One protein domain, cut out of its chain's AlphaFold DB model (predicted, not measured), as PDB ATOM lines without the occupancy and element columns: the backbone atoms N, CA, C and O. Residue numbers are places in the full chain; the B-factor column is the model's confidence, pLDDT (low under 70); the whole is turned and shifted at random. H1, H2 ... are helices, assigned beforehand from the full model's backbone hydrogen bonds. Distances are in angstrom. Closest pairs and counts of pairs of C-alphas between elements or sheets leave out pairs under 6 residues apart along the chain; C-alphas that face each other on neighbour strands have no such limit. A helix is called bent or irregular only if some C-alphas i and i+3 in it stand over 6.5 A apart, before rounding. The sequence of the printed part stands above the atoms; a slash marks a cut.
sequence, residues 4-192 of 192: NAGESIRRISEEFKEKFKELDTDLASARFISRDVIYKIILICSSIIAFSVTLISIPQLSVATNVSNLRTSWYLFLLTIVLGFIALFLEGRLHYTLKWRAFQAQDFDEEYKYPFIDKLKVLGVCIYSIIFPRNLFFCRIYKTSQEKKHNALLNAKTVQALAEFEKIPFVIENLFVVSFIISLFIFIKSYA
ATOM      1  N   ASN A   4     148.362  85.299 217.962       59.88
ATOM      2  CA  ASN A   4     147.531  85.700 216.815       59.88
ATOM      3  C   ASN A   4     146.086  86.082 217.186       59.88
ATOM      4  O   ASN A   4     145.462  86.869 216.479       59.88
ATOM      5  N   ALA A   5     145.540  85.535 218.280       59.72
ATOM      6  CA  ALA A   5     144.189  85.858 218.743       59.72
ATOM      7  C   ALA A   5     144.144  87.186 219.520       59.72
ATOM      8  O   ALA A   5     143.180  87.938 219.413       59.72
ATOM      9  N   GLY A   6     145.201  87.507 220.275       64.69
ATOM     10  CA  GLY A   6     145.321  88.800 220.952       64.69
ATOM     11  C   GLY A   6     145.547  89.946 219.966       64.69
ATOM     12  O   GLY A   6     144.979  91.025 220.122       64.69
ATOM     13  N   GLU A   7     146.327  89.697 218.913       68.50
ATOM     14  CA  GLU A   7     146.599  90.686 217.869       68.50
ATOM     15  C   GLU A   7     145.372  90.949 216.981       68.50
ATOM     16  O   GLU A   7     145.103  92.100 216.634       68.50
ATOM     17  N   SER A   8     144.566  89.924 216.677       67.25
ATOM     18  CA  SER A   8     143.325  90.091 215.905       67.25
ATOM     19  C   SER A   8     142.250  90.859 216.679       67.25
ATOM     20  O   SER A   8     141.636  91.766 216.124       67.25
ATOM     21  N   ILE A   9     142.069  90.580 217.975       71.31
ATOM     22  CA  ILE A   9     141.140  91.325 218.843       71.31
ATOM     23  C   ILE A   9     141.570  92.790 218.965       71.31
ATOM     24  O   ILE A   9     140.729  93.693 218.951       71.31
ATOM     25  N   ARG A  10     142.878  93.046 219.046       70.62
ATOM     26  CA  ARG A  10     143.419  94.402 219.125       70.62
ATOM     27  C   ARG A  10     143.215  95.178 217.820       70.62
ATOM     28  O   ARG A  10     142.756  96.313 217.888       70.62
ATOM     29  N   ARG A  11     143.436  94.551 216.658       69.94
ATOM     30  CA  ARG A  11     143.136  95.150 215.343       69.94
ATOM     31  C   ARG A  11     141.648  95.442 215.162       69.94
ATOM     32  O   ARG A  11     141.306  96.542 214.757       69.94
ATOM     33  N   ILE A  12     140.765  94.516 215.545       73.06
ATOM     34  CA  ILE A  12     139.309  94.741 215.505       73.06
ATOM     35  C   ILE A  12     138.923  95.906 216.422       73.06
ATOM     36  O   ILE A  12     138.120  96.747 216.033       73.06
ATOM     37  N   SER A  13     139.503  95.998 217.625       72.69
ATOM     38  CA  SER A  13     139.246  97.116 218.539       72.69
ATOM     39  C   SER A  13     139.751  98.458 217.998       72.69
ATOM     40  O   SER A  13     139.101  99.475 218.242       72.69
ATOM     41  N   GLU A  14     140.893  98.477 217.311       79.50
ATOM     42  CA  GLU A  14     141.453  99.679 216.687       79.50
ATOM     43  C   GLU A  14     140.627 100.109 215.464       79.50
ATOM     44  O   GLU A  14     140.225 101.269 215.409       79.50
ATOM     45  N   GLU A  15     140.230  99.181 214.586       75.94
ATOM     46  CA  GLU A  15     139.309  99.452 213.469       75.94
ATOM     47  C   GLU A  15     137.944  99.959 213.952       75.94
ATOM     48  O   GLU A  15     137.367 100.875 213.367       75.94
ATOM     49  N   PHE A  16     137.409  99.394 215.042       71.25
ATOM     50  CA  PHE A  16     136.153  99.871 215.624       71.25
ATOM     51  C   PHE A  16     136.301 101.296 216.161       71.25
ATOM     52  O   PHE A  16     135.434 102.132 215.930       71.25
ATOM     53  N   LYS A  17     137.411 101.598 216.851       73.12
ATOM     54  CA  LYS A  17     137.699 102.953 217.345       73.12
ATOM     55  C   LYS A  17     137.859 103.956 216.207       73.12
ATOM     56  O   LYS A  17     137.368 105.073 216.336       73.12
ATOM     57  N   GLU A  18     138.523 103.577 215.119       75.50
ATOM     58  CA  GLU A  18     138.659 104.436 213.941       75.50
ATOM     59  C   GLU A  18     137.311 104.698 213.272       75.50
ATOM     60  O   GLU A  18     136.977 105.860 213.066       75.50
ATOM     61  N   LYS A  19     136.483 103.668 213.055       71.75
ATOM     62  CA  LYS A  19     135.127 103.841 212.506       71.75
ATOM     63  C   LYS A  19     134.231 104.708 213.385       71.75
ATOM     64  O   LYS A  19     133.468 105.518 212.873       71.75
ATOM     65  N   PHE A  20     134.319 104.564 214.709       66.62
ATOM     66  CA  PHE A  20     133.587 105.431 215.635       66.62
ATOM     67  C   PHE A  20     134.061 106.881 215.556       66.62
ATOM     68  O   PHE A  20     133.247 107.796 215.539       66.62
ATOM     69  N   LYS A  21     135.374 107.095 215.461       72.88
ATOM     70  CA  LYS A  21     135.952 108.431 215.316       72.88
ATOM     71  C   LYS A  21     135.578 109.078 213.979       72.88
ATOM     72  O   LYS A  21     135.345 110.284 213.933       72.88
ATOM     73  N   GLU A  22     135.524 108.296 212.905       71.81
ATOM     74  CA  GLU A  22     135.061 108.739 211.587       71.81
ATOM     75  C   GLU A  22     133.577 109.129 211.638       71.81
ATOM     76  O   GLU A  22     133.240 110.260 211.297       71.81
ATOM     77  N   LEU A  23     132.722 108.281 212.223       63.97
ATOM     78  CA  LEU A  23     131.304 108.577 212.451       63.97
ATOM     79  C   LEU A  23     131.093 109.851 213.288       63.97
ATOM     80  O   LEU A  23     130.243 110.672 212.951       63.97
ATOM     81  N   ASP A  24     131.866 110.044 214.360       61.19
ATOM     82  CA  ASP A  24     131.822 111.260 215.185       61.19
ATOM     83  C   ASP A  24     132.226 112.508 214.383       61.19
ATOM     84  O   ASP A  24     131.657 113.589 214.562       61.19
ATOM     85  N   THR A  25     133.199 112.364 213.481       68.19
ATOM     86  CA  THR A  25     133.667 113.449 212.608       68.19
ATOM     87  C   THR A  25     132.612 113.799 211.556       68.19
ATOM     88  O   THR A  25     132.341 114.980 211.328       68.19
ATOM     89  N   ASP A  26     131.952 112.795 210.984       62.56
ATOM     90  CA  ASP A  26     130.840 112.962 210.047       62.56
ATOM     91  C   ASP A  26     129.607 113.571 210.721       62.56
ATOM     92  O   ASP A  26     128.958 114.459 210.171       62.56
ATOM     93  N   LEU A  27     129.310 113.177 211.960       61.22
ATOM     94  CA  LEU A  27     128.262 113.797 212.771       61.22
ATOM     95  C   LEU A  27     128.572 115.268 213.070       61.22
ATOM     96  O   LEU A  27     127.683 116.120 212.994       61.22
ATOM     97  N   ALA A  28     129.826 115.591 213.391       62.66
ATOM     98  CA  ALA A  28     130.252 116.966 213.629       62.66
ATOM     99  C   ALA A  28     130.168 117.825 212.355       62.66
ATOM    100  O   ALA A  28     129.723 118.976 212.420       62.66
ATOM    101  N   SER A  29     130.548 117.273 211.200       59.50
ATOM    102  CA  SER A  29     130.452 117.962 209.910       59.50
ATOM    103  C   SER A  29     128.991 118.159 209.481       59.50
ATOM    104  O   SER A  29     128.613 119.270 209.102       59.50
ATOM    105  N   ALA A  30     128.131 117.153 209.660       61.34
ATOM    106  CA  ALA A  30     126.694 117.246 209.411       61.34
ATOM    107  C   ALA A  30     126.019 118.314 210.289       61.34
ATOM    108  O   ALA A  30     125.215 119.105 209.794       61.34
ATOM    109  N   ARG A  31     126.390 118.408 211.574       65.06
ATOM    110  CA  ARG A  31     125.908 119.473 212.474       65.06
ATOM    111  C   ARG A  31     126.375 120.860 212.036       65.06
ATOM    112  O   ARG A  31     125.591 121.804 212.067       65.06
ATOM    113  N   PHE A  32     127.624 121.006 211.588       65.19
ATOM    114  CA  PHE A  32     128.110 122.284 211.055       65.19
ATOM    115  C   PHE A  32     127.312 122.725 209.819       65.19
ATOM    116  O   PHE A  32     126.890 123.880 209.738       65.19
ATOM    117  N   ILE A  33     127.041 121.790 208.902       67.31
ATOM    118  CA  ILE A  33     126.206 122.027 207.720       67.31
ATOM    119  C   ILE A  33     124.777 122.406 208.136       67.31
ATOM    120  O   ILE A  33     124.246 123.389 207.621       67.31
ATOM    121  N   SER A  34     124.176 121.698 209.103       74.94
ATOM    122  CA  SER A  34     122.839 122.017 209.632       74.94
ATOM    123  C   SER A  34     122.759 123.468 210.120       74.94
ATOM    124  O   SER A  34     121.872 124.223 209.718       74.94
ATOM    125  N   ARG A  35     123.742 123.914 210.913       81.00
ATOM    126  CA  ARG A  35     123.764 125.280 211.458       81.00
ATOM    127  C   ARG A  35     123.848 126.349 210.371       81.00
ATOM    128  O   ARG A  35     123.117 127.336 210.440       81.00
ATOM    129  N   ASP A  36     124.710 126.163 209.375       85.00
ATOM    130  CA  ASP A  36     124.829 127.087 208.238       85.00
ATOM    131  C   ASP A  36     123.525 127.159 207.425       85.00
ATOM    132  O   ASP A  36     123.058 128.246 207.073       85.00
ATOM    133  N   VAL A  37     122.874 126.013 207.203       87.38
ATOM    134  CA  VAL A  37     121.566 125.939 206.538       87.38
ATOM    135  C   VAL A  37     120.496 126.699 207.326       87.38
ATOM    136  O   VAL A  37     119.758 127.488 206.731       87.38
ATOM    137  N   ILE A  38     120.436 126.538 208.653       88.75
ATOM    138  CA  ILE A  38     119.493 127.277 209.509       88.75
ATOM    139  C   ILE A  38     119.709 128.789 209.362       88.75
ATOM    140  O   ILE A  38     118.746 129.521 209.130       88.75
ATOM    141  N   TYR A  39     120.955 129.271 209.423       90.31
ATOM    142  CA  TYR A  39     121.256 130.697 209.240       90.31
ATOM    143  C   TYR A  39     120.844 131.217 207.861       90.31
ATOM    144  O   TYR A  39     120.241 132.289 207.761       90.31
ATOM    145  N   LYS A  40     121.127 130.461 206.796       92.94
ATOM    146  CA  LYS A  40     120.720 130.820 205.430       92.94
ATOM    147  C   LYS A  40     119.205 130.908 205.301       92.94
ATOM    148  O   LYS A  40     118.707 131.870 204.727       92.94
ATOM    149  N   ILE A  41     118.467 129.958 205.871       92.81
ATOM    150  CA  ILE A  41     117.001 129.981 205.865       92.81
ATOM    151  C   ILE A  41     116.469 131.179 206.663       92.81
ATOM    152  O   ILE A  41     115.571 131.859 206.174       92.81
ATOM    153  N   ILE A  42     117.034 131.498 207.834       93.50
ATOM    154  CA  ILE A  42     116.669 132.703 208.607       93.50
ATOM    155  C   ILE A  42     116.836 133.969 207.754       93.50
ATOM    156  O   ILE A  42     115.944 134.825 207.722       93.50
ATOM    157  N   LEU A  43     117.961 134.080 207.042       94.31
ATOM    158  CA  LEU A  43     118.242 135.204 206.153       94.31
ATOM    159  C   LEU A  43     117.231 135.252 205.004       94.31
ATOM    160  O   LEU A  43     116.641 136.302 204.766       94.31
ATOM    161  N   ILE A  44     116.968 134.122 204.344       94.88
ATOM    162  CA  ILE A  44     115.972 134.015 203.268       94.88
ATOM    163  C   ILE A  44     114.585 134.444 203.763       94.88
ATOM    164  O   ILE A  44     113.948 135.272 203.118       94.88
ATOM    165  N   CYS A  45     114.134 133.949 204.919       94.00
ATOM    166  CA  CYS A  45     112.848 134.323 205.512       94.00
ATOM    167  C   CYS A  45     112.760 135.837 205.744       94.00
ATOM    168  O   CYS A  45     111.774 136.473 205.371       94.00
ATOM    169  N   SER A  46     113.815 136.423 206.317       93.19
ATOM    170  CA  SER A  46     113.887 137.862 206.593       93.19
ATOM    171  C   SER A  46     113.850 138.686 205.301       93.19
ATOM    172  O   SER A  46     113.108 139.664 205.208       93.19
ATOM    173  N   SER A  47     114.592 138.254 204.280       94.12
ATOM    174  CA  SER A  47     114.616 138.883 202.958       94.12
ATOM    175  C   SER A  47     113.268 138.797 202.246       94.12
ATOM    176  O   SER A  47     112.841 139.786 201.661       94.12
ATOM    177  N   ILE A  48     112.561 137.662 202.326       92.56
ATOM    178  CA  ILE A  48     111.218 137.500 201.742       92.56
ATOM    179  C   ILE A  48     110.226 138.465 202.396       92.56
ATOM    180  O   ILE A  48     109.474 139.145 201.692       92.56
ATOM    181  N   ILE A  49     110.232 138.569 203.730       92.38
ATOM    182  CA  ILE A  49     109.372 139.522 204.446       92.38
ATOM    183  C   ILE A  49     109.699 140.955 203.998       92.38
ATOM    184  O   ILE A  49     108.805 141.676 203.564       92.38
ATOM    185  N   ALA A  50     110.971 141.363 204.031       91.44
ATOM    186  CA  ALA A  50     111.372 142.721 203.655       91.44
ATOM    187  C   ALA A  50     111.031 143.058 202.190       91.44
ATOM    188  O   ALA A  50     110.501 144.132 201.893       91.44
ATOM    189  N   PHE A  51     111.289 142.124 201.274       90.25
ATOM    190  CA  PHE A  51     110.988 142.276 199.853       90.25
ATOM    191  C   PHE A  51     109.482 142.399 199.598       90.25
ATOM    192  O   PHE A  51     109.049 143.305 198.889       90.25
ATOM    193  N   SER A  52     108.669 141.541 200.217       89.00
ATOM    194  CA  SER A  52     107.211 141.582 200.050       89.00
ATOM    195  C   SER A  52     106.577 142.842 200.643       89.00
ATOM    196  O   SER A  52     105.698 143.426 200.011       89.00
ATOM    197  N   VAL A  53     107.060 143.327 201.793       88.19
ATOM    198  CA  VAL A  53     106.657 144.635 202.344       88.19
ATOM    199  C   VAL A  53     106.977 145.761 201.358       88.19
ATOM    200  O   VAL A  53     106.140 146.636 201.122       88.19
ATOM    201  N   THR A  54     108.163 145.724 200.745       87.94
ATOM    202  CA  THR A  54     108.592 146.730 199.761       87.94
ATOM    203  C   THR A  54     107.705 146.701 198.516       87.94
ATOM    204  O   THR A  54     107.250 147.753 198.080       87.94
ATOM    205  N   LEU A  55     107.394 145.513 197.984       84.38
ATOM    206  CA  LEU A  55     106.522 145.351 196.815       84.38
ATOM    207  C   LEU A  55     105.132 145.961 197.028       84.38
ATOM    208  O   LEU A  55     104.649 146.681 196.162       84.38
ATOM    209  N   ILE A  56     104.505 145.706 198.180       83.44
ATOM    210  CA  ILE A  56     103.165 146.240 198.490       83.44
ATOM    211  C   ILE A  56     103.199 147.752 198.716       83.44
ATOM    212  O   ILE A  56     102.212 148.443 198.475       83.44
ATOM    213  N   SER A  57     104.328 148.275 199.193       83.00
ATOM    214  CA  SER A  57     104.481 149.704 199.469       83.00
ATOM    215  C   SER A  57     104.575 150.548 198.196       83.00
ATOM    216  O   SER A  57     104.482 151.769 198.291       83.00
ATOM    217  N   ILE A  58     104.758 149.932 197.021       83.75
ATOM    218  CA  ILE A  58     104.830 150.622 195.731       83.75
ATOM    219  C   ILE A  58     103.426 150.646 195.104       83.75
ATOM    220  O   ILE A  58     102.991 149.638 194.547       83.75
ATOM    221  N   PRO A  59     102.715 151.791 195.111       70.38
ATOM    222  CA  PRO A  59     101.324 151.856 194.654       70.38
ATOM    223  C   PRO A  59     101.162 151.579 193.153       70.38
ATOM    224  O   PRO A  59     100.073 151.238 192.705       70.38
ATOM    225  N   GLN A  60     102.233 151.752 192.366       72.81
ATOM    226  CA  GLN A  60     102.220 151.521 190.917       72.81
ATOM    227  C   GLN A  60     102.315 150.036 190.538       72.81
ATOM    228  O   GLN A  60     101.988 149.674 189.410       72.81
ATOM    229  N   LEU A  61     102.751 149.170 191.459       67.19
ATOM    230  CA  LEU A  61     102.750 147.727 191.262       67.19
ATOM    231  C   LEU A  61     101.371 147.188 191.658       67.19
ATOM    232  O   LEU A  61     101.128 146.818 192.803       67.19
ATOM    233  N   SER A  62     100.442 147.149 190.700       63.53
ATOM    234  CA  SER A  62      99.110 146.562 190.885       63.53
ATOM    235  C   SER A  62      99.188 145.029 190.935       63.53
ATOM    236  O   SER A  62      98.763 144.335 190.012       63.53
ATOM    237  N   VAL A  63      99.783 144.482 191.994       70.56
ATOM    238  CA  VAL A  63      99.861 143.035 192.200       70.56
ATOM    239  C   VAL A  63      98.564 142.574 192.859       70.56
ATOM    240  O   VAL A  63      98.254 142.974 193.985       70.56
ATOM    241  N   ALA A  64      97.794 141.730 192.169       71.62
ATOM    242  CA  ALA A  64      96.658 141.031 192.760       71.62
ATOM    243  C   ALA A  64      97.179 140.121 193.881       71.62
ATOM    244  O   ALA A  64      97.709 139.046 193.628       71.62
ATOM    245  N   THR A  65      97.092 140.603 195.121       79.19
ATOM    246  CA  THR A  65      97.699 139.937 196.275       79.19
ATOM    247  C   THR A  65      96.632 139.624 197.309       79.19
ATOM    248  O   THR A  65      95.901 140.511 197.757       79.19
ATOM    249  N   ASN A  66      96.560 138.370 197.752       86.94
ATOM    250  CA  ASN A  66      95.727 138.008 198.889       86.94
ATOM    251  C   ASN A  66      96.426 138.423 200.192       86.94
ATOM    252  O   ASN A  66      97.247 137.689 200.749       86.94
ATOM    253  N   VAL A  67      96.063 139.604 200.693       85.38
ATOM    254  CA  VAL A  67      96.655 140.222 201.892       85.38
ATOM    255  C   VAL A  67      96.548 139.325 203.135       85.38
ATOM    256  O   VAL A  67      97.443 139.339 203.980       85.38
ATOM    257  N   SER A  68      95.488 138.521 203.253       88.38
ATOM    258  CA  SER A  68      95.301 137.613 204.394       88.38
ATOM    259  C   SER A  68      96.312 136.461 204.378       88.38
ATOM    260  O   SER A  68      96.999 136.208 205.374       88.38
ATOM    261  N   ASN A  69      96.474 135.811 203.219       90.31
ATOM    262  CA  ASN A  69      97.468 134.750 203.038       90.31
ATOM    263  C   ASN A  69      98.884 135.296 203.224       90.31
ATOM    264  O   ASN A  69      99.695 134.683 203.916       90.31
ATOM    265  N   LEU A  70      99.163 136.481 202.680       90.81
ATOM    266  CA  LEU A  70     100.475 137.097 202.818       90.81
ATOM    267  C   LEU A  70     100.816 137.385 204.284       90.81
ATOM    268  O   LEU A  70     101.881 136.987 204.753       90.81
ATOM    269  N   ARG A  71      99.894 137.990 205.042       90.75
ATOM    270  CA  ARG A  71     100.092 138.250 206.475       90.75
ATOM    271  C   ARG A  71     100.327 136.956 207.258       90.75
ATOM    272  O   ARG A  71     101.200 136.908 208.120       90.75
ATOM    273  N   THR A  72      99.581 135.902 206.933       93.31
ATOM    274  CA  THR A  72      99.768 134.574 207.537       93.31
ATOM    275  C   THR A  72     101.164 134.026 207.237       93.31
ATOM    276  O   THR A  72     101.846 133.561 208.147       93.31
ATOM    277  N   SER A  73     101.630 134.147 205.989       94.75
ATOM    278  CA  SER A  73     102.982 133.725 205.607       94.75
ATOM    279  C   SER A  73     104.066 134.491 206.370       94.75
ATOM    280  O   SER A  73     105.026 133.881 206.827       94.75
ATOM    281  N   TRP A  74     103.892 135.797 206.604       94.62
ATOM    282  CA  TRP A  74     104.844 136.600 207.377       94.62
ATOM    283  C   TRP A  74     104.973 136.123 208.819       94.62
ATOM    284  O   TRP A  74     106.089 135.999 209.320       94.62
ATOM    285  N   TYR A  75     103.856 135.818 209.485       95.19
ATOM    286  CA  TYR A  75     103.899 135.282 210.847       95.19
ATOM    287  C   TYR A  75     104.581 133.914 210.908       95.19
ATOM    288  O   TYR A  75     105.339 133.661 211.841       95.19
ATOM    289  N   LEU A  76     104.370 133.056 209.907       94.75
ATOM    290  CA  LEU A  76     105.038 131.756 209.839       94.75
ATOM    291  C   LEU A  76     106.535 131.883 209.515       94.75
ATOM    292  O   LEU A  76     107.351 131.179 210.109       94.75
ATOM    293  N   PHE A  77     106.940 132.831 208.666       96.12
ATOM    294  CA  PHE A  77     108.358 133.143 208.468       96.12
ATOM    295  C   PHE A  77     109.001 133.679 209.749       96.12
ATOM    296  O   PHE A  77     110.104 133.266 210.098       96.12
ATOM    297  N   LEU A  78     108.305 134.538 210.496       95.25
ATOM    298  CA  LEU A  78     108.796 135.045 211.777       95.25
ATOM    299  C   LEU A  78     108.914 133.926 212.820       95.25
ATOM    300  O   LEU A  78     109.924 133.844 213.517       95.25
ATOM    301  N   LEU A  79     107.937 133.018 212.878       95.12
ATOM    302  CA  LEU A  79     108.011 131.808 213.695       95.12
ATOM    303  C   LEU A  79     109.216 130.943 213.305       95.12
ATOM    304  O   LEU A  79     109.969 130.521 214.177       95.12
ATOM    305  N   THR A  80     109.437 130.731 212.006       95.00
ATOM    306  CA  THR A  80     110.596 129.998 211.471       95.00
ATOM    307  C   THR A  80     111.904 130.637 211.938       95.00
ATOM    308  O   THR A  80     112.788 129.947 212.437       95.00
ATOM    309  N   ILE A  81     112.018 131.966 211.864       94.88
ATOM    310  CA  ILE A  81     113.202 132.692 212.341       94.88
ATOM    311  C   ILE A  81     113.436 132.444 213.838       94.88
ATOM    312  O   ILE A  81     114.549 132.106 214.244       94.88
ATOM    313  N   VAL A  82     112.387 132.566 214.657       95.25
ATOM    314  CA  VAL A  82     112.464 132.337 216.107       95.25
ATOM    315  C   VAL A  82     112.872 130.896 216.422       95.25
ATOM    316  O   VAL A  82     113.781 130.689 217.225       95.25
ATOM    317  N   LEU A  83     112.263 129.903 215.767       93.69
ATOM    318  CA  LEU A  83     112.611 128.490 215.943       93.69
ATOM    319  C   LEU A  83     114.070 128.214 215.569       93.69
ATOM    320  O   LEU A  83     114.761 127.525 216.316       93.69
ATOM    321  N   GLY A  84     114.559 128.798 214.471       91.25
ATOM    322  CA  GLY A  84     115.951 128.663 214.049       91.25
ATOM    323  C   GLY A  84     116.932 129.204 215.095       91.25
ATOM    324  O   GLY A  84     117.890 128.522 215.459       91.25
ATOM    325  N   PHE A  85     116.667 130.388 215.661       91.69
ATOM    326  CA  PHE A  85     117.488 130.923 216.753       91.69
ATOM    327  C   PHE A  85     117.432 130.061 218.017       91.69
ATOM    328  O   PHE A  85     118.467 129.852 218.654       91.69
ATOM    329  N   ILE A  86     116.253 129.547 218.380       90.75
ATOM    330  CA  ILE A  86     116.096 128.666 219.542       90.75
ATOM    331  C   ILE A  86     116.887 127.372 219.343       90.75
ATOM    332  O   ILE A  86     117.607 126.984 220.259       90.75
ATOM    333  N   ALA A  87     116.802 126.731 218.172       88.19
ATOM    334  CA  ALA A  87     117.538 125.500 217.873       88.19
ATOM    335  C   ALA A  87     119.050 125.701 218.053       88.19
ATOM    336  O   ALA A  87     119.684 125.000 218.843       88.19
ATOM    337  N   LEU A  88     119.595 126.743 217.412       85.75
ATOM    338  CA  LEU A  88     121.016 127.090 217.480       85.75
ATOM    339  C   LEU A  88     121.478 127.413 218.906       85.75
ATOM    340  O   LEU A  88     122.571 127.019 219.319       85.75
ATOM    341  N   PHE A  89     120.664 128.151 219.665       85.50
ATOM    342  CA  PHE A  89     120.985 128.502 221.044       85.50
ATOM    343  C   PHE A  89     120.941 127.275 221.960       85.50
ATOM    344  O   PHE A  89     121.846 127.076 222.772       85.50
ATOM    345  N   LEU A  90     119.902 126.448 221.836       86.06
ATOM    346  CA  LEU A  90     119.661 125.312 222.717       86.06
ATOM    347  C   LEU A  90     120.704 124.210 222.518       86.06
ATOM    348  O   LEU A  90     121.225 123.702 223.509       86.06
ATOM    349  N   GLU A  91     121.062 123.892 221.271       83.81
ATOM    350  CA  GLU A  91     122.071 122.875 220.950       83.81
ATOM    351  C   GLU A  91     123.424 123.201 221.602       83.81
ATOM    352  O   GLU A  91     123.981 122.392 222.349       83.81
ATOM    353  N   GLY A  92     123.925 124.426 221.402       78.50
ATOM    354  CA  GLY A  92     125.203 124.853 221.973       78.50
ATOM    355  C   GLY A  92     125.194 124.885 223.505       78.50
ATOM    356  O   GLY A  92     126.176 124.497 224.146       78.50
ATOM    357  N   ARG A  93     124.082 125.319 224.114       82.94
ATOM    358  CA  ARG A  93     123.930 125.362 225.578       82.94
ATOM    359  C   ARG A  93     123.838 123.970 226.191       82.94
ATOM    360  O   ARG A  93     124.456 123.750 227.234       82.94
ATOM    361  N   LEU A  94     123.110 123.046 225.566       84.88
ATOM    362  CA  LEU A  94     122.989 121.663 226.025       84.88
ATOM    363  C   LEU A  94     124.340 120.952 225.985       84.88
ATOM    364  O   LEU A  94     124.764 120.439 227.019       84.88
ATOM    365  N   HIS A  95     125.061 121.015 224.860       80.94
ATOM    366  CA  HIS A  95     126.387 120.389 224.733       80.94
ATOM    367  C   HIS A  95     127.382 120.918 225.761       80.94
ATOM    368  O   HIS A  95     128.066 120.148 226.437       80.94
ATOM    369  N   TYR A  96     127.431 122.240 225.936       80.50
ATOM    370  CA  TYR A  96     128.298 122.856 226.935       80.50
ATOM    371  C   TYR A  96     127.945 122.411 228.362       80.50
ATOM    372  O   TYR A  96     128.824 122.033 229.138       80.50
ATOM    373  N   THR A  97     126.654 122.429 228.702       81.38
ATOM    374  CA  THR A  97     126.173 122.079 230.044       81.38
ATOM    375  C   THR A  97     126.421 120.611 230.359       81.38
ATOM    376  O   THR A  97     126.907 120.298 231.445       81.38
ATOM    377  N   LEU A  98     126.119 119.721 229.414       82.88
ATOM    378  CA  LEU A  98     126.313 118.285 229.555       82.88
ATOM    379  C   LEU A  98     127.794 117.958 229.742       82.88
ATOM    380  O   LEU A  98     128.153 117.311 230.723       82.88
ATOM    381  N   LYS A  99     128.664 118.500 228.878       80.69
ATOM    382  CA  LYS A  99     130.116 118.323 228.989       80.69
ATOM    383  C   LYS A  99     130.643 118.802 230.340       80.69
ATOM    384  O   LYS A  99     131.445 118.113 230.959       80.69
ATOM    385  N   TRP A 100     130.189 119.956 230.826       76.19
ATOM    386  CA  TRP A 100     130.659 120.478 232.108       76.19
ATOM    387  C   TRP A 100     130.143 119.686 233.314       76.19
ATOM    388  O   TRP A 100     130.905 119.375 234.228       76.19
ATOM    389  N   ARG A 101     128.853 119.337 233.329       76.88
ATOM    390  CA  ARG A 101     128.250 118.528 234.401       76.88
ATOM    391  C   ARG A 101     128.854 117.129 234.467       76.88
ATOM    392  O   ARG A 101     129.020 116.608 235.568       76.88
ATOM    393  N   ALA A 102     129.258 116.583 233.320       77.19
ATOM    394  CA  ALA A 102     129.965 115.313 233.232       77.19
ATOM    395  C   ALA A 102     131.353 115.328 233.911       77.19
ATOM    396  O   ALA A 102     131.839 114.272 234.302       77.19
ATOM    397  N   PHE A 103     131.980 116.495 234.111       76.81
ATOM    398  CA  PHE A 103     133.236 116.607 234.873       76.81
ATOM    399  C   PHE A 103     133.038 116.645 236.394       76.81
ATOM    400  O   PHE A 103     134.002 116.527 237.148       76.81
ATOM    401  N   GLN A 104     131.806 116.833 236.872       75.44
ATOM    402  CA  GLN A 104     131.504 116.811 238.301       75.44
ATOM    403  C   GLN A 104     131.349 115.367 238.794       75.44
ATOM    404  O   GLN A 104     130.988 114.473 238.025       75.44
ATOM    405  N   ALA A 105     131.597 115.144 240.090       75.81
ATOM    406  CA  ALA A 105     131.452 113.827 240.705       75.81
ATOM    407  C   ALA A 105     130.043 113.258 240.463       75.81
ATOM    408  O   ALA A 105     129.038 113.945 240.665       75.81
ATOM    409  N   GLN A 106     129.992 112.005 240.022       76.62
ATOM    410  CA  GLN A 106     128.774 111.265 239.715       76.62
ATOM    411  C   GLN A 106     128.821 109.937 240.453       76.62
ATOM    412  O   GLN A 106     129.870 109.300 240.521       76.62
ATOM    413  N   ASP A 107     127.683 109.555 241.013       79.62
ATOM    414  CA  ASP A 107     127.464 108.225 241.558       79.62
ATOM    415  C   ASP A 107     126.289 107.626 240.782       79.62
ATOM    416  O   ASP A 107     125.237 108.260 240.665       79.62
ATOM    417  N   PHE A 108     126.502 106.466 240.170       75.12
ATOM    418  CA  PHE A 108     125.517 105.800 239.325       75.12
ATOM    419  C   PHE A 108     124.929 104.629 240.105       75.12
ATOM    420  O   PHE A 108     125.322 103.483 239.924       75.12
ATOM    421  N   ASP A 109     123.999 104.943 241.003       77.62
ATOM    422  CA  ASP A 109     123.201 103.943 241.707       77.62
ATOM    423  C   ASP A 109     121.865 103.771 240.970       77.62
ATOM    424  O   ASP A 109     120.993 104.651 240.989       77.62
ATOM    425  N   GLU A 110     121.736 102.661 240.243       67.12
ATOM    426  CA  GLU A 110     120.542 102.335 239.455       67.12
ATOM    427  C   GLU A 110     119.334 101.991 240.339       67.12
ATOM    428  O   GLU A 110     118.191 102.197 239.921       67.12
ATOM    429  N   GLU A 111     119.566 101.552 241.579       71.62
ATOM    430  CA  GLU A 111     118.518 101.138 242.518       71.62
ATOM    431  C   GLU A 111     117.913 102.316 243.296       71.62
ATOM    432  O   GLU A 111     116.863 102.182 243.939       71.62
ATOM    433  N   TYR A 112     118.530 103.500 243.220       70.12
ATOM    434  CA  TYR A 112     118.063 104.674 243.946       70.12
ATOM    435  C   TYR A 112     116.695 105.153 243.436       70.12
ATOM    436  O   TYR A 112     116.563 105.826 242.404       70.12
ATOM    437  N   LYS A 113     115.643 104.851 244.207       70.31
ATOM    438  CA  LYS A 113     114.288 105.349 243.951       70.31
ATOM    439  C   LYS A 113     114.216 106.846 244.204       70.31
ATOM    440  O   LYS A 113     114.326 107.330 245.327       70.31
ATOM    441  N   TYR A 114     113.979 107.566 243.118       69.62
ATOM    442  CA  TYR A 114     114.085 109.009 243.073       69.62
ATOM    443  C   TYR A 114     112.765 109.711 243.453       69.62
ATOM    444  O   TYR A 114     111.798 109.617 242.682       69.62
ATOM    445  N   PRO A 115     112.679 110.405 244.609       82.44
ATOM    446  CA  PRO A 115     111.438 111.030 245.058       82.44
ATOM    447  C   PRO A 115     111.046 112.218 244.166       82.44
ATOM    448  O   PRO A 115     111.882 112.873 243.543       82.44
ATOM    449  N   PHE A 116     109.747 112.525 244.110       84.12
ATOM    450  CA  PHE A 116     109.190 113.543 243.207       84.12
ATOM    451  C   PHE A 116     109.796 114.944 243.400       84.12
ATOM    452  O   PHE A 116     110.047 115.655 242.429       84.12
ATOM    453  N   ILE A 117     110.085 115.328 244.643       84.81
ATOM    454  CA  ILE A 117     110.705 116.623 244.959       84.81
ATOM    455  C   ILE A 117     112.082 116.735 244.302       84.81
ATOM    456  O   ILE A 117     112.426 117.774 243.741       84.81
ATOM    457  N   ASP A 118     112.859 115.657 244.324       81.06
ATOM    458  CA  ASP A 118     114.176 115.661 243.714       81.06
ATOM    459  C   ASP A 118     114.054 115.648 242.176       81.06
ATOM    460  O   ASP A 118     114.823 116.336 241.501       81.06
ATOM    461  N   LYS A 119     113.028 115.007 241.589       84.06
ATOM    462  CA  LYS A 119     112.712 115.154 240.145       84.06
ATOM    463  C   LYS A 119     112.542 116.608 239.735       84.06
ATOM    464  O   LYS A 119     113.161 117.040 238.764       84.06
ATOM    465  N   LEU A 120     111.769 117.374 240.501       85.81
ATOM    466  CA  LEU A 120     111.596 118.804 240.251       85.81
ATOM    467  C   LEU A 120     112.905 119.582 240.415       85.81
ATOM    468  O   LEU A 120     113.184 120.463 239.604       85.81
ATOM    469  N   LYS A 121     113.736 119.244 241.410       81.94
ATOM    470  CA  LYS A 121     115.059 119.867 241.572       81.94
ATOM    471  C   LYS A 121     115.964 119.592 240.377       81.94
ATOM    472  O   LYS A 121     116.564 120.532 239.874       81.94
ATOM    473  N   VAL A 122     116.048 118.347 239.903       84.00
ATOM    474  CA  VAL A 122     116.848 117.993 238.718       84.00
ATOM    475  C   VAL A 122     116.360 118.755 237.499       84.00
ATOM    476  O   VAL A 122     117.166 119.399 236.840       84.00
ATOM    477  N   LEU A 123     115.049 118.781 237.249       84.44
ATOM    478  CA  LEU A 123     114.487 119.540 236.135       84.44
ATOM    479  C   LEU A 123     114.813 121.038 236.247       84.44
ATOM    480  O   LEU A 123     115.276 121.647 235.283       84.44
ATOM    481  N   GLY A 124     114.626 121.624 237.433       84.69
ATOM    482  CA  GLY A 124     114.961 123.019 237.704       84.69
ATOM    483  C   GLY A 124     116.445 123.310 237.484       84.69
ATOM    484  O   GLY A 124     116.787 124.311 236.860       84.69
ATOM    485  N   VAL A 125     117.330 122.409 237.918       82.81
ATOM    486  CA  VAL A 125     118.776 122.506 237.693       82.81
ATOM    487  C   VAL A 125     119.116 122.378 236.209       82.81
ATOM    488  O   VAL A 125     119.955 123.144 235.738       82.81
ATOM    489  N   CYS A 126     118.475 121.479 235.458       83.56
ATOM    490  CA  CYS A 126     118.661 121.355 234.012       83.56
ATOM    491  C   CYS A 126     118.289 122.660 233.300       83.56
ATOM    492  O   CYS A 126     119.124 123.237 232.607       83.56
ATOM    493  N   ILE A 127     117.070 123.166 233.529       84.88
ATOM    494  CA  ILE A 127     116.569 124.410 232.920       84.88
ATOM    495  C   ILE A 127     117.482 125.582 233.287       84.88
ATOM    496  O   ILE A 127     117.928 126.329 232.416       84.88
ATOM    497  N   TYR A 128     117.812 125.714 234.571       83.44
ATOM    498  CA  TYR A 128     118.682 126.780 235.047       83.44
ATOM    499  C   TYR A 128     120.080 126.705 234.426       83.44
ATOM    500  O   TYR A 128     120.621 127.731 234.027       83.44
ATOM    501  N   SER A 129     120.652 125.504 234.293       78.00
ATOM    502  CA  SER A 129     121.994 125.323 233.725       78.00
ATOM    503  C   SER A 129     122.031 125.629 232.220       78.00
ATOM    504  O   SER A 129     123.014 126.194 231.746       78.00
ATOM    505  N   ILE A 130     120.948 125.339 231.487       80.06
ATOM    506  CA  ILE A 130     120.805 125.683 230.061       80.06
ATOM    507  C   ILE A 130     120.732 127.207 229.863       80.06
ATOM    508  O   ILE A 130     121.374 127.743 228.959       80.06
ATOM    509  N   ILE A 131     119.976 127.919 230.710       80.81
ATOM    510  CA  ILE A 131     119.793 129.378 230.606       80.81
ATOM    511  C   ILE A 131     121.025 130.134 231.133       80.81
ATOM    512  O   ILE A 131     121.505 131.073 230.493       80.81
ATOM    513  N   PHE A 132     121.566 129.710 232.278       77.06
ATOM    514  CA  PHE A 132     122.664 130.365 232.991       77.06
ATOM    515  C   PHE A 132     123.863 129.428 233.190       77.06
ATOM    516  O   PHE A 132     124.209 129.070 234.321       77.06
ATOM    517  N   PRO A 133     124.610 129.111 232.121       63.12
ATOM    518  CA  PRO A 133     125.765 128.224 232.219       63.12
ATOM    519  C   PRO A 133     126.962 128.860 232.939       63.12
ATOM    520  O   PRO A 133     128.020 128.259 232.996       63.12
ATOM    521  N   ARG A 134     126.846 130.082 233.481       55.31
ATOM    522  CA  ARG A 134     127.909 130.728 234.274       55.31
ATOM    523  C   ARG A 134     127.898 130.317 235.752       55.31
ATOM    524  O   ARG A 134     128.923 130.446 236.411       55.31
ATOM    525  N   ASN A 135     126.797 129.757 236.261       51.34
ATOM    526  CA  ASN A 135     126.649 129.384 237.677       51.34
ATOM    527  C   ASN A 135     126.894 127.888 237.921       51.34
ATOM    528  O   ASN A 135     126.170 127.219 238.653       51.34
ATOM    529  N   LEU A 136     127.957 127.363 237.309       51.03
ATOM    530  CA  LEU A 136     128.366 125.957 237.395       51.03
ATOM    531  C   LEU A 136     129.110 125.607 238.697       51.03
ATOM    532  O   LEU A 136     129.667 124.511 238.824       51.03
ATOM    533  N   PHE A 137     129.125 126.513 239.677       44.12
ATOM    534  CA  PHE A 137     129.705 126.260 240.988       44.12
ATOM    535  C   PHE A 137     128.807 125.325 241.794       44.12
ATOM    536  O   PHE A 137     127.887 125.744 242.489       44.12
ATOM    537  N   PHE A 138     129.136 124.040 241.747       45.66
ATOM    538  CA  PHE A 138     128.817 123.118 242.831       45.66
ATOM    539  C   PHE A 138     130.068 122.355 243.281       45.66
ATOM    540  O   PHE A 138     130.035 121.164 243.560       45.66
ATOM    541  N   CYS A 139     131.176 123.078 243.473       45.56
ATOM    542  CA  CYS A 139     132.125 122.724 244.532       45.56
ATOM    543  C   CYS A 139     131.524 123.157 245.878       45.56
ATOM    544  O   CYS A 139     132.080 123.991 246.586       45.56
ATOM    545  N   ARG A 140     130.329 122.657 246.213       58.31
ATOM    546  CA  ARG A 140     129.786 122.854 247.554       58.31
ATOM    547  C   ARG A 140     130.636 121.986 248.473       58.31
ATOM    548  O   ARG A 140     130.737 120.782 248.256       58.31
ATOM    549  N   ILE A 141     131.294 122.599 249.452       59.59
ATOM    550  CA  ILE A 141     132.014 121.852 250.484       59.59
ATOM    551  C   ILE A 141     130.946 121.103 251.283       59.59
ATOM    552  O   ILE A 141     130.163 121.712 252.013       59.59
ATOM    553  N   TYR A 142     130.850 119.794 251.065       65.38
ATOM    554  CA  TYR A 142     129.886 118.950 251.759       65.38
ATOM    555  C   TYR A 142     130.366 118.711 253.185       65.38
ATOM    556  O   TYR A 142     131.525 118.356 253.397       65.38
ATOM    557  N   LYS A 143     129.474 118.908 254.159       71.44
ATOM    558  CA  LYS A 143     129.808 118.722 255.574       71.44
ATOM    559  C   LYS A 143     129.856 117.240 255.945       71.44
ATOM    560  O   LYS A 143     130.550 116.877 256.887       71.44
ATOM    561  N   THR A 144     129.143 116.388 255.204       78.62
ATOM    562  CA  THR A 144     129.057 114.946 255.470       78.62
ATOM    563  C   THR A 144     129.250 114.091 254.213       78.62
ATOM    564  O   THR A 144     128.964 114.508 253.089       78.62
ATOM    565  N   SER A 145     129.712 112.851 254.411       78.44
ATOM    566  CA  SER A 145     129.872 111.859 253.333       78.44
ATOM    567  C   SER A 145     128.529 111.481 252.682       78.44
ATOM    568  O   SER A 145     128.450 111.335 251.462       78.44
ATOM    569  N   GLN A 146     127.447 111.413 253.469       79.69
ATOM    570  CA  GLN A 146     126.097 111.134 252.962       79.69
ATOM    571  C   GLN A 146     125.572 112.246 252.047       79.69
ATOM    572  O   GLN A 146     125.057 111.950 250.970       79.69
ATOM    573  N   GLU A 147     125.752 113.520 252.414       77.75
ATOM    574  CA  GLU A 147     125.395 114.645 251.538       77.75
ATOM    575  C   GLU A 147     126.192 114.616 250.234       77.75
ATOM    576  O   GLU A 147     125.635 114.859 249.164       77.75
ATOM    577  N   LYS A 148     127.490 114.299 250.301       79.69
ATOM    578  CA  LYS A 148     128.332 114.172 249.108       79.69
ATOM    579  C   LYS A 148     127.804 113.079 248.173       79.69
ATOM    580  O   LYS A 148     127.676 113.333 246.978       79.69
ATOM    581  N   LYS A 149     127.448 111.907 248.715       81.00
ATOM    582  CA  LYS A 149     126.876 110.790 247.944       81.00
ATOM    583  C   LYS A 149     125.530 111.167 247.318       81.00
ATOM    584  O   LYS A 149     125.343 111.012 246.117       81.00
ATOM    585  N   HIS A 150     124.622 111.750 248.099       81.50
ATOM    586  CA  HIS A 150     123.311 112.179 247.606       81.50
ATOM    587  C   HIS A 150     123.419 113.221 246.480       81.50
ATOM    588  O   HIS A 150     122.737 113.109 245.467       81.50
ATOM    589  N   ASN A 151     124.318 114.203 246.594       79.12
ATOM    590  CA  ASN A 151     124.515 115.189 245.528       79.12
ATOM    591  C   ASN A 151     125.195 114.601 244.279       79.12
ATOM    592  O   ASN A 151     124.873 115.023 243.171       79.12
ATOM    593  N   ALA A 152     126.090 113.621 244.434       80.81
ATOM    594  CA  ALA A 152     126.669 112.897 243.301       80.81
ATOM    595  C   ALA A 152     125.598 112.095 242.531       80.81
ATOM    596  O   ALA A 152     125.598 112.113 241.300       80.81
ATOM    597  N   LEU A 153     124.637 111.491 243.244       83.94
ATOM    598  CA  LEU A 153     123.462 110.837 242.650       83.94
ATOM    599  C   LEU A 153     122.569 111.836 241.901       83.94
ATOM    600  O   LEU A 153     122.190 111.600 240.753       83.94
ATOM    601  N   LEU A 154     122.261 112.985 242.515       82.69
ATOM    602  CA  LEU A 154     121.486 114.052 241.866       82.69
ATOM    603  C   LEU A 154     122.170 114.564 240.597       82.69
ATOM    604  O   LEU A 154     121.505 114.804 239.587       82.69
ATOM    605  N   ASN A 155     123.494 114.721 240.630       83.12
ATOM    606  CA  ASN A 155     124.259 115.156 239.470       83.12
ATOM    607  C   ASN A 155     124.227 114.108 238.348       83.12
ATOM    608  O   ASN A 155     123.970 114.476 237.205       83.12
ATOM    609  N   ALA A 156     124.377 112.816 238.660       83.12
ATOM    610  CA  ALA A 156     124.242 111.740 237.674       83.12
ATOM    611  C   ALA A 156     122.856 111.743 237.004       83.12
ATOM    612  O   ALA A 156     122.756 111.703 235.778       83.12
ATOM    613  N   LYS A 157     121.777 111.906 237.784       85.69
ATOM    614  CA  LYS A 157     120.413 112.046 237.237       85.69
ATOM    615  C   LYS A 157     120.225 113.327 236.420       85.69
ATOM    616  O   LYS A 157     119.493 113.314 235.435       85.69
ATOM    617  N   THR A 158     120.898 114.417 236.788       84.69
ATOM    618  CA  THR A 158     120.905 115.667 236.006       84.69
ATOM    619  C   THR A 158     121.577 115.460 234.652       84.69
ATOM    620  O   THR A 158     121.026 115.867 233.635       84.69
ATOM    621  N   VAL A 159     122.741 114.804 234.619       84.94
ATOM    622  CA  VAL A 159     123.453 114.473 233.373       84.94
ATOM    623  C   VAL A 159     122.591 113.573 232.491       84.94
ATOM    624  O   VAL A 159     122.441 113.861 231.306       84.94
ATOM    625  N   GLN A 160     121.957 112.549 233.070       86.62
ATOM    626  CA  GLN A 160     121.039 111.666 232.347       86.62
ATOM    627  C   GLN A 160     119.857 112.440 231.739       86.62
ATOM    628  O   GLN A 160     119.577 112.303 230.551       86.62
ATOM    629  N   ALA A 161     119.205 113.310 232.515       86.06
ATOM    630  CA  ALA A 161     118.101 114.133 232.022       86.06
ATOM    631  C   ALA A 161     118.545 115.132 230.934       86.06
ATOM    632  O   ALA A 161     117.833 115.344 229.956       86.06
ATOM    633  N   LEU A 162     119.731 115.736 231.066       85.88
ATOM    634  CA  LEU A 162     120.298 116.614 230.035       85.88
ATOM    635  C   LEU A 162     120.611 115.855 228.739       85.88
ATOM    636  O   LEU A 162     120.413 116.414 227.662       85.88
ATOM    637  N   ALA A 163     121.059 114.600 228.831       84.88
ATOM    638  CA  ALA A 163     121.284 113.747 227.666       84.88
ATOM    639  C   ALA A 163     119.966 113.435 226.940       84.88
ATOM    640  O   ALA A 163     119.904 113.459 225.712       84.88
ATOM    641  N   GLU A 164     118.874 113.218 227.678       85.81
ATOM    642  CA  GLU A 164     117.543 113.079 227.076       85.81
ATOM    643  C   GLU A 164     117.092 114.367 226.367       85.81
ATOM    644  O   GLU A 164     116.479 114.304 225.297       85.81
ATOM    645  N   PHE A 165     117.443 115.534 226.913       86.38
ATOM    646  CA  PHE A 165     117.147 116.833 226.305       86.38
ATOM    647  C   PHE A 165     117.945 117.123 225.028       86.38
ATOM    648  O   PHE A 165     117.520 117.982 224.257       86.38
ATOM    649  N   GLU A 166     119.025 116.392 224.729       81.75
ATOM    650  CA  GLU A 166     119.761 116.523 223.457       81.75
ATOM    651  C   GLU A 166     118.872 116.220 222.233       81.75
ATOM    652  O   GLU A 166     119.137 116.688 221.129       81.75
ATOM    653  N   LYS A 167     117.752 115.513 222.428       83.38
ATOM    654  CA  LYS A 167     116.755 115.264 221.376       83.38
ATOM    655  C   LYS A 167     115.875 116.482 221.069       83.38
ATOM    656  O   LYS A 167     115.259 116.530 220.008       83.38
ATOM    657  N   ILE A 168     115.786 117.460 221.975       86.88
ATOM    658  CA  ILE A 168     114.907 118.629 221.821       86.88
ATOM    659  C   ILE A 168     115.329 119.506 220.630       86.88
ATOM    660  O   ILE A 168     114.450 119.812 219.824       86.88
ATOM    661  N   PRO A 169     116.617 119.883 220.451       85.94
ATOM    662  CA  PRO A 169     117.063 120.606 219.260       85.94
ATOM    663  C   PRO A 169     116.605 119.957 217.953       85.94
ATOM    664  O   PRO A 169     116.033 120.647 217.122       85.94
ATOM    665  N   PHE A 170     116.728 118.632 217.823       84.44
ATOM    666  CA  PHE A 170     116.279 117.906 216.632       84.44
ATOM    667  C   PHE A 170     114.768 118.050 216.377       84.44
ATOM    668  O   PHE A 170     114.324 118.230 215.244       84.44
ATOM    669  N   VAL A 171     113.941 118.007 217.426       88.50
ATOM    670  CA  VAL A 171     112.493 118.253 217.288       88.50
ATOM    671  C   VAL A 171     112.229 119.689 216.824       88.50
ATOM    672  O   VAL A 171     111.402 119.907 215.939       88.50
ATOM    673  N   ILE A 172     112.949 120.665 217.380       90.75
ATOM    674  CA  ILE A 172     112.824 122.079 217.002       90.75
ATOM    675  C   ILE A 172     113.279 122.301 215.554       90.75
ATOM    676  O   ILE A 172     112.604 123.024 214.826       90.75
ATOM    677  N   GLU A 173     114.352 121.650 215.106       88.19
ATOM    678  CA  GLU A 173     114.818 121.684 213.714       88.19
ATOM    679  C   GLU A 173     113.758 121.144 212.744       88.19
ATOM    680  O   GLU A 173     113.488 121.756 211.712       88.19
ATOM    681  N   ASN A 174     113.081 120.044 213.087       89.75
ATOM    682  CA  ASN A 174     111.988 119.526 212.261       89.75
ATOM    683  C   ASN A 174     110.809 120.507 212.189       89.75
ATOM    684  O   ASN A 174     110.287 120.771 211.105       89.75
ATOM    685  N   LEU A 175     110.410 121.091 213.326       93.12
ATOM    686  CA  LEU A 175     109.369 122.124 213.355       93.12
ATOM    687  C   LEU A 175     109.770 123.352 212.534       93.12
ATOM    688  O   LEU A 175     108.936 123.917 211.831       93.12
ATOM    689  N   PHE A 176     111.043 123.736 212.586       93.94
ATOM    690  CA  PHE A 176     111.619 124.810 211.789       93.94
ATOM    691  C   PHE A 176     111.492 124.534 210.283       93.94
ATOM    692  O   PHE A 176     110.976 125.383 209.555       93.94
ATOM    693  N   VAL A 177     111.877 123.341 209.818       92.38
ATOM    694  CA  VAL A 177     111.774 122.960 208.397       92.38
ATOM    695  C   VAL A 177     110.318 122.916 207.937       92.38
ATOM    696  O   VAL A 177     109.976 123.485 206.900       92.38
ATOM    697  N   VAL A 178     109.435 122.286 208.714       94.50
ATOM    698  CA  VAL A 178     108.004 122.200 208.384       94.50
ATOM    699  C   VAL A 178     107.377 123.594 208.330       94.50
ATOM    700  O   VAL A 178     106.685 123.923 207.367       94.50
ATOM    701  N   SER A 179     107.670 124.440 209.321       94.62
ATOM    702  CA  SER A 179     107.231 125.836 209.365       94.62
ATOM    703  C   SER A 179     107.681 126.603 208.122       94.62
ATOM    704  O   SER A 179     106.865 127.272 207.484       94.62
ATOM    705  N   PHE A 180     108.944 126.457 207.717       95.50
ATOM    706  CA  PHE A 180     109.485 127.104 206.523       95.50
ATOM    707  C   PHE A 180     108.746 126.693 205.242       95.50
ATOM    708  O   PHE A 180     108.334 127.552 204.460       95.50
ATOM    709  N   ILE A 181     108.518 125.390 205.042       95.62
ATOM    710  CA  ILE A 181     107.833 124.860 203.853       95.62
ATOM    711  C   ILE A 181     106.388 125.374 203.776       95.62
ATOM    712  O   ILE A 181     105.952 125.846 202.724       95.62
ATOM    713  N   ILE A 182     105.652 125.333 204.891       95.44
ATOM    714  CA  ILE A 182     104.275 125.845 204.963       95.44
ATOM    715  C   ILE A 182     104.254 127.356 204.686       95.44
ATOM    716  O   ILE A 182     103.394 127.831 203.940       95.44
ATOM    717  N   SER A 183     105.219 128.106 205.233       94.56
ATOM    718  CA  SER A 183     105.360 129.551 204.999       94.56
ATOM    719  C   SER A 183     105.506 129.862 203.511       94.56
ATOM    720  O   SER A 183     104.775 130.700 202.986       94.56
ATOM    721  N   LEU A 184     106.404 129.147 202.822       94.69
ATOM    722  CA  LEU A 184     106.626 129.297 201.382       94.69
ATOM    723  C   LEU A 184     105.376 128.961 200.570       94.69
ATOM    724  O   LEU A 184     105.018 129.708 199.663       94.69
ATOM    725  N   PHE A 185     104.687 127.869 200.903       95.12
ATOM    726  CA  PHE A 185     103.474 127.469 200.195       95.12
ATOM    727  C   PHE A 185     102.375 128.538 200.290       95.12
ATOM    728  O   PHE A 185     101.782 128.924 199.280       95.12
ATOM    729  N   ILE A 186     102.127 129.060 201.495       93.81
ATOM    730  CA  ILE A 186     101.121 130.109 201.721       93.81
ATOM    731  C   ILE A 186     101.547 131.424 201.061       93.81
ATOM    732  O   ILE A 186     100.703 132.116 200.489       93.81
ATOM    733  N   PHE A 187     102.841 131.750 201.100       93.19
ATOM    734  CA  PHE A 187     103.399 132.921 200.432       93.19
ATOM    735  C   PHE A 187     103.165 132.865 198.920       93.19
ATOM    736  O   PHE A 187     102.582 133.789 198.364       93.19
ATOM    737  N   ILE A 188     103.522 131.762 198.256       91.25
ATOM    738  CA  ILE A 188     103.303 131.582 196.812       91.25
ATOM    739  C   ILE A 188     101.810 131.696 196.476       91.25
ATOM    740  O   ILE A 188     101.437 132.449 195.580       91.25
ATOM    741  N   LYS A 189     100.939 131.042 197.253       90.50
ATOM    742  CA  LYS A 189      99.477 131.119 197.091       90.50
ATOM    743  C   LYS A 189      98.913 132.529 197.309       90.50
ATOM    744  O   LYS A 189      97.779 132.801 196.940       90.50
ATOM    745  N   SER A 190      99.650 133.429 197.958       88.75
ATOM    746  CA  SER A 190      99.198 134.810 198.145       88.75
ATOM    747  C   SER A 190      99.352 135.679 196.889       88.75
ATOM    748  O   SER A 190      98.658 136.690 196.796       88.75
ATOM    749  N   TYR A 191     100.207 135.271 195.944       84.12
ATOM    750  CA  TYR A 191     100.504 135.973 194.688       84.12
ATOM    751  C   TYR A 191     100.003 135.237 193.431       84.12
ATOM    752  O   TYR A 191     100.188 135.742 192.325       84.12
ATOM    753  N   ALA A 192      99.419 134.047 193.600       76.12
ATOM    754  CA  ALA A 192      98.763 133.261 192.555       76.12
ATOM    755  C   ALA A 192      97.250 133.496 192.585       76.12
ATOM    756  O   ALA A 192      96.660 133.610 191.490       76.12
TER     757      ALA A 192
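What this domain is: This is residues 4 to 192 of the 192 residues of an uncharacterized protein of Candidatus Roizmanbacteria bacterium RIFCSPLOWO2_01_FULL_35_13 (UniProt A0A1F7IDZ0). The long helix H1 and the helix H2 make a helical hairpin that opens like a V, and H5 runs beside H2 to complete a three-helix bundle of H1, H2 and H5. The half of H1 with residues 4 to 30 sticks out as a free arm, while H3 and H4 form a small head at the end of H2 that is far from the hairpin's turn, with H4 leading into H5 through a single residue. The printed part has 189 residues, with five named helices in the order H1, H2, H3, H4, H5 and no named strand, and its class is all helix. It is only just extended, close to loose, with a radius of gyration of the C-alphas of 24.4 A. The outline is flat, 78 by 53 by 27 A.

Where its parts are: The longest helix is H1, residues 4 to 57, which begins with C-alpha 4 at (147.531, 85.700, 216.815) and measures 79.1 A from first to last C-alpha. H2 holds residues 67 to 102, begins with C-alpha 67 at (96.655, 140.222, 201.892) and measures 52.1 A. H5 holds residues 167 to 191, measures 37.5 A and ends with C-alpha 191 at (100.504, 135.973, 194.688). H4 holds residues 145 to 165 and measures 30.3 A. The shortest in residues is H3, residues 116 to 131, at 22.8 A. None of the five helices is bent.

How they stand to each other: H1 touches H2 with residues 35 to 49 alone, and H2 touches H1 with residues 74 to 88 alone. The closest C-alphas of this hairpin are those of Ile 42 and Ile 81, 5.1 A apart, and the two helices run opposite ways at a shallow tilt of 31 degrees. H2 is the hub and touches the four other helices. It touches H5 with 44 pairs of C-alphas within 8 A, the closest being those of Ser 73 and Ser 183 at 4.8 A, and the two run opposite ways at a shallow tilt of 15 degrees. H1, H2 and H5 are an up and down bundle, in which each helix runs against the one before it in the chain. H1 and H5 are near each other, with 17 pairs of C-alphas within 10 A. Residues 94 to 102 alone of H2 touch H4; the closest C-alphas are those of Leu 98 and Val 159, 6.1 A apart. These two run opposite ways at a shallow tilt of 34 degrees, only just short of steep. H3 touches H2 with residues 129 to 131 alone, and H2 touches H3 with residues 90 to 97 alone, about perpendicular at 73 degrees; the C-alphas of Arg 93 and Ile 130, 5.5 A apart, are the closest. H3 touches H4, whose residues 154 to 162 alone take part, at a steep tilt of 62 degrees, the same way, and the C-alphas of Val 122 and Thr 158 are closest at 5.4 A. H4 and H5 meet only through their link. H1 is apart from H3 and H4, and H3 is apart from H5. Every O i to N i+4 pair is within hydrogen-bond range in H1, H3 and H4, against 31 of 32 in H2 and 20 of 21 in H5.

The domain as a whole: The C-alphas of Asn 4 and Gln 60, the two farthest apart, are 84.0 A apart. Residues 4 to 30 and 57 to 62 stand free, and the body without them spans 75 by 27 by 22 A. The printed part has no cut. The links H2 to H3 and H3 to H4 are long, with 13 residues each. The mean pLDDT of the printed part is 80.7, and 32 residues are under 70, among them 23 to 33 and 133 to 142.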